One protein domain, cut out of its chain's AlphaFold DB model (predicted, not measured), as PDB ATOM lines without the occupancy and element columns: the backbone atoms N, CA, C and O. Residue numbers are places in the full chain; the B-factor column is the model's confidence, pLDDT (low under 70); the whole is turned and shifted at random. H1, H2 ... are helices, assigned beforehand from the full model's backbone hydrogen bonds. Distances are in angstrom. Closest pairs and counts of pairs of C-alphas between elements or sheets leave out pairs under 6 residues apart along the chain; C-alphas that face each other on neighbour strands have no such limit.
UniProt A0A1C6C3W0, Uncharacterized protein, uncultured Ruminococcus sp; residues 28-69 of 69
ATOM      1  N   GLY A  28      -4.624 -51.799  17.860       82.56
ATOM      2  CA  GLY A  28      -3.158 -51.925  17.873       82.56
ATOM      3  C   GLY A  28      -2.383 -50.600  17.939       82.56
ATOM      4  O   GLY A  28      -1.186 -50.609  18.222       82.56
ATOM      5  N   ALA A  29      -3.034 -49.444  17.766       83.94
ATOM      6  CA  ALA A  29      -2.369 -48.147  17.923       83.94
ATOM      7  C   ALA A  29      -1.975 -47.876  19.386       83.94
ATOM      8  O   ALA A  29      -0.914 -47.317  19.658       83.94
ATOM      9  N   LYS A  30      -2.784 -48.348  20.342       85.81
ATOM     10  CA  LYS A  30      -2.507 -48.218  21.780       85.81
ATOM     11  C   LYS A  30      -1.157 -48.819  22.181       85.81
ATOM     12  O   LYS A  30      -0.436 -48.209  22.967       85.81
ATOM     13  N   ASP A  31      -0.804 -49.982  21.636       86.50
ATOM     14  CA  ASP A  31       0.462 -50.648  21.957       86.50
ATOM     15  C   ASP A  31       1.652 -49.892  21.365       86.50
ATOM     16  O   ASP A  31       2.671 -49.727  22.038       86.50
ATOM     17  N   LYS A  32       1.489 -49.321  20.162       89.00
ATOM     18  CA  LYS A  32       2.486 -48.424  19.561       89.00
ATOM     19  C   LYS A  32       2.725 -47.195  20.441       89.00
ATOM     20  O   LYS A  32       3.873 -46.875  20.738       89.00
ATOM     21  N   TYR A  33       1.665 -46.536  20.913       87.19
ATOM     22  CA  TYR A  33       1.797 -45.371  21.797       87.19
ATOM     23  C   TYR A  33       2.404 -45.734  23.148       87.19
ATOM     24  O   TYR A  33       3.213 -44.982  23.685       87.19
ATOM     25  N   LYS A  34       2.071 -46.911  23.685       87.94
ATOM     26  CA  LYS A  34       2.672 -47.406  24.922       87.94
ATOM     27  C   LYS A  34       4.173 -47.659  24.756       87.94
ATOM     28  O   LYS A  34       4.935 -47.292  25.644       87.94
ATOM     29  N   ALA A  35       4.598 -48.229  23.629       91.00
ATOM     30  CA  ALA A  35       6.012 -48.421  23.317       91.00
ATOM     31  C   ALA A  35       6.752 -47.080  23.159       91.00
ATOM     32  O   ALA A  35       7.841 -46.916  23.705       91.00
ATOM     33  N   GLN A  36       6.144 -46.095  22.489       90.81
ATOM     34  CA  GLN A  36       6.703 -44.740  22.377       90.81
ATOM     35  C   GLN A  36       6.839 -44.048  23.739       90.81
ATOM     36  O   GLN A  36       7.874 -43.444  24.021       90.81
ATOM     37  N   ALA A  37       5.819 -44.161  24.593       90.81
ATOM     38  CA  ALA A  37       5.845 -43.612  25.945       90.81
ATOM     39  C   ALA A  37       6.944 -44.277  26.792       90.81
ATOM     40  O   ALA A  37       7.748 -43.579  27.407       90.81
ATOM     41  N   ALA A  38       7.044 -45.612  26.739       90.38
ATOM     42  CA  ALA A  38       8.067 -46.380  27.447       90.38
ATOM     43  C   ALA A  38       9.488 -46.024  26.988       90.38
ATOM     44  O   ALA A  38      10.363 -45.831  27.827       90.38
ATOM     45  N   HIS A  39       9.706 -45.856  25.680       91.31
ATOM     46  CA  HIS A  39      10.993 -45.410  25.140       91.31
ATOM     47  C   HIS A  39      11.410 -44.039  25.690       91.31
ATOM     48  O   HIS A  39      12.592 -43.766  25.866       91.31
ATOM     49  N   ARG A  40      10.446 -43.157  25.969       87.44
ATOM     50  CA  ARG A  40      10.706 -41.835  26.556       87.44
ATOM     51  C   ARG A  40      10.703 -41.830  28.088       87.44
ATOM     52  O   ARG A  40      10.852 -40.765  28.671       87.44
ATOM     53  N   GLY A  41      10.524 -42.983  28.735       90.06
ATOM     54  CA  GLY A  41      10.469 -43.100  30.195       90.06
ATOM     55  C   GLY A  41       9.180 -42.568  30.828       90.06
ATOM     56  O   GLY A  41       9.138 -42.369  32.040       90.06
ATOM     57  N   PHE A  42       8.122 -42.343  30.043       87.50
ATOM     58  CA  PHE A  42       6.855 -41.796  30.529       87.50
ATOM     59  C   PHE A  42       5.746 -42.849  30.589       87.50
ATOM     60  O   PHE A  42       5.692 -43.796  29.802       87.50
ATOM     61  N   SER A  43       4.793 -42.641  31.504       88.94
ATOM     62  CA  SER A  43       3.501 -43.325  31.426       88.94
ATOM     63  C   SER A  43       2.750 -42.864  30.173       88.94
ATOM     64  O   SER A  43       2.947 -41.743  29.706       88.94
ATOM     65  N   LEU A  44       1.852 -43.696  29.634       86.69
ATOM     66  CA  LEU A  44       1.058 -43.307  28.464       86.69
ATOM     67  C   LEU A  44       0.248 -42.024  28.725       86.69
ATOM     68  O   LEU A  44       0.161 -41.179  27.845       86.69
ATOM     69  N   ASN A  45      -0.288 -41.857  29.939       87.38
ATOM     70  CA  ASN A  45      -1.021 -40.653  30.322       87.38
ATOM     71  C   ASN A  45      -0.116 -39.413  30.299       87.38
ATOM     72  O   ASN A  45      -0.412 -38.437  29.619       87.38
ATOM     73  N   SER A  46       1.031 -39.487  30.983       87.25
ATOM     74  CA  SER A  46       2.010 -38.394  31.028       87.25
ATOM     75  C   SER A  46       2.536 -38.042  29.638       87.25
ATOM     76  O   SER A  46       2.741 -36.873  29.337       87.25
ATOM     77  N   TYR A  47       2.721 -39.044  28.774       90.69
ATOM     78  CA  TYR A  47       3.164 -38.833  27.402       90.69
ATOM     79  C   TYR A  47       2.127 -38.070  26.572       90.69
ATOM     80  O   TYR A  47       2.493 -37.150  25.846       90.69
ATOM     81  N   VAL A  48       0.843 -38.417  26.700       88.88
ATOM     82  CA  VAL A  48      -0.235 -37.708  25.996       88.88
ATOM     83  C   VAL A  48      -0.350 -36.263  26.482       88.88
ATOM     84  O   VAL A  48      -0.418 -35.364  25.650       88.88
ATOM     85  N   ILE A  49      -0.299 -36.026  27.797       89.25
ATOM     86  CA  ILE A  49      -0.349 -34.669  28.367       89.25
ATOM     87  C   ILE A  49       0.827 -33.826  27.857       89.25
ATOM     88  O   ILE A  49       0.609 -32.746  27.320       89.25
ATOM     89  N   ALA A  50       2.054 -34.353  27.910       89.19
ATOM     90  CA  ALA A  50       3.243 -33.630  27.456       89.19
ATOM     91  C   ALA A  50       3.201 -33.272  25.958       89.19
ATOM     92  O   ALA A  50       3.737 -32.243  25.546       89.19
ATOM     93  N   LEU A  51       2.587 -34.119  25.123       90.75
ATOM     94  CA  LEU A  51       2.387 -33.811  23.706       90.75
ATOM     95  C   LEU A  51       1.369 -32.683  23.510       90.75
ATOM     96  O   LEU A  51       1.632 -31.790  22.710       90.75
ATOM     97  N   LEU A  52       0.253 -32.707  24.244       89.94
ATOM     98  CA  LEU A  52      -0.782 -31.671  24.172       89.94
ATOM     99  C   LEU A  52      -0.275 -30.315  24.676       89.94
ATOM    100  O   LEU A  52      -0.515 -29.302  24.031       89.94
ATOM    101  N   GLU A  53       0.463 -30.290  25.786       91.56
ATOM    102  CA  GLU A  53       1.065 -29.062  26.323       91.56
ATOM    103  C   GLU A  53       2.085 -28.467  25.351       91.56
ATOM    104  O   GLU A  53       2.094 -27.260  25.106       91.56
ATOM    105  N   ARG A  54       2.922 -29.319  24.746       92.62
ATOM    106  CA  ARG A  54       3.881 -28.881  23.731       92.62
ATOM    107  C   ARG A  54       3.175 -28.300  22.509       92.62
ATOM    108  O   ARG A  54       3.623 -27.280  22.000       92.62
ATOM    109  N   ASP A  55       2.123 -28.952  22.027       93.12
ATOM    110  CA  ASP A  55       1.351 -28.475  20.877       93.12
ATOM    111  C   ASP A  55       0.660 -27.136  21.185       93.12
ATOM    112  O   ASP A  55       0.800 -26.178  20.427       93.12
ATOM    113  N   GLY A  56       0.038 -27.016  22.363       89.75
ATOM    114  CA  GLY A  56      -0.558 -25.767  22.845       89.75
ATOM    115  C   GLY A  56       0.444 -24.610  22.899       89.75
ATOM    116  O   GLY A  56       0.157 -23.528  22.387       89.75
ATOM    117  N   PHE A  57       1.649 -24.857  23.422       89.56
ATOM    118  CA  PHE A  57       2.722 -23.860  23.445       89.56
ATOM    119  C   PHE A  57       3.124 -23.397  22.034       89.56
ATOM    120  O   PHE A  57       3.335 -22.207  21.798       89.56
ATOM    121  N   MET A  58       3.202 -24.320  21.070       88.31
ATOM    122  CA  MET A  58       3.517 -23.970  19.680       88.31
ATOM    123  C   MET A  58       2.420 -23.100  19.053       88.31
ATOM    124  O   MET A  58       2.739 -22.110  18.396       88.31
ATOM    125  N   ILE A  59       1.146 -23.412  19.309       90.19
ATOM    126  CA  ILE A  59       0.003 -22.619  18.829       90.19
ATOM    127  C   ILE A  59       0.045 -21.192  19.395       90.19
ATOM    128  O   ILE A  59      -0.212 -20.226  18.674       90.19
ATOM    129  N   GLU A  60       0.360 -21.030  20.679       88.50
ATOM    130  CA  GLU A  60       0.488 -19.704  21.297       88.50
ATOM    131  C   GLU A  60       1.635 -18.903  20.679       88.50
ATOM    132  O   GLU A  60       1.441 -17.752  20.284       88.50
ATOM    133  N   MET A  61       2.792 -19.535  20.479       87.31
ATOM    134  CA  MET A  61       3.916 -18.911  19.782       87.31
ATOM    135  C   MET A  61       3.566 -18.471  18.354       87.31
ATOM    136  O   MET A  61       4.031 -17.427  17.891       87.31
ATOM    137  N   GLU A  62       2.778 -19.260  17.623       88.12
ATOM    138  CA  GLU A  62       2.311 -18.901  16.281       88.12
ATOM    139  C   GLU A  62       1.376 -17.690  16.312       88.12
ATOM    140  O   GLU A  62       1.535 -16.775  15.498       88.12
ATOM    141  N   LYS A  63       0.460 -17.631  17.285       85.44
ATOM    142  CA  LYS A  63      -0.423 -16.473  17.488       85.44
ATOM    143  C   LYS A  63       0.365 -15.209  17.819       85.44
ATOM    144  O   LYS A  63       0.082 -14.160  17.248       85.44
ATOM    145  N   GLU A  64       1.373 -15.296  18.683       81.38
ATOM    146  CA  GLU A  64       2.229 -14.150  19.012       81.38
ATOM    147  C   GLU A  64       3.025 -13.647  17.802       81.38
ATOM    148  O   GLU A  64       3.177 -12.439  17.613       81.38
ATOM    149  N   LYS A  65       3.519 -14.561  16.959       79.56
ATOM    150  CA  LYS A  65       4.193 -14.197  15.703       79.56
ATOM    151  C   LYS A  65       3.233 -13.551  14.708       79.56
ATOM    152  O   LYS A  65       3.631 -12.608  14.031       79.56
ATOM    153  N   ALA A  66       1.995 -14.035  14.628       76.81
ATOM    154  CA  ALA A  66       0.961 -13.453  13.780       76.81
ATOM    155  C   ALA A  66       0.503 -12.072  14.278       76.81
ATOM    156  O   ALA A  66       0.250 -11.200  13.461       76.81
ATOM    157  N   ALA A  67       0.446 -11.852  15.595       74.62
ATOM    158  CA  ALA A  67       0.067 -10.569  16.195       74.62
ATOM    159  C   ALA A  67       1.164  -9.491  16.102       74.62
ATOM    160  O   ALA A  67       0.873  -8.304  16.228       74.62
ATOM    161  N   LYS A  68       2.426  -9.896  15.912       65.69
ATOM    162  CA  LYS A  68       3.574  -8.993  15.708       65.69
ATOM    163  C   LYS A  68       3.842  -8.652  14.235       65.69
ATOM    164  O   LYS A  68       4.778  -7.898  13.973       65.69
ATOM    165  N   LYS A  69       3.086  -9.227  13.299       53.47
ATOM    166  CA  LYS A  69       3.197  -8.986  11.855       53.47
ATOM    167  C   LYS A  69       2.092  -8.046  11.391       53.47
ATOM    168  O   LYS A  69       2.396  -7.219  10.507       53.47
TER     169      LYS A  69
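Overview. This is residues 28 to 69 of the 69 residues of an uncharacterized protein of uncultured Ruminococcus sp (UniProt A0A1C6C3W0). Two helices meet near their ends as an L: the short H1 makes the foot, and the long H2 makes the shaft, its residues 51 to 67 sticking out free of the rest. The printed part has 42 residues with two named helices, H1 then H2, and no named strand; the class is all helix. It is extended, with a radius of gyration of the C-alphas of 14.3 A, and a rod in outline, spanning 43 by 19 by 13 A.

Along the chain. H1 holds residues 29 to 39, from C-alpha 29 at (-2.369, -48.147, 17.923), and is 15.4 A long from first to last C-alpha. H2 holds residues 44 to 67, is 35.0 A long and ends with C-alpha 67 at (0.067, -10.569, 16.195).

Arrangement. H1 and H2 touch, H2 with residues 44 to 47 alone; the closest C-alphas, of Ala 37 and Leu 44, are 5.4 A apart. Their lines are about perpendicular, at 87 degrees. In H1 and H2 every O i to N i+4 pair is within hydrogen-bond range.

Size, cuts and confidence. The C-alphas farthest apart, of Gly 28 and Lys 69, are 43.8 A apart. The printed part has no cut, and the link from H1 to H2 is tight. Residues 51 to 69 stand free. The mean pLDDT of the printed part is 86.4; residues 68 to 69 are under 70.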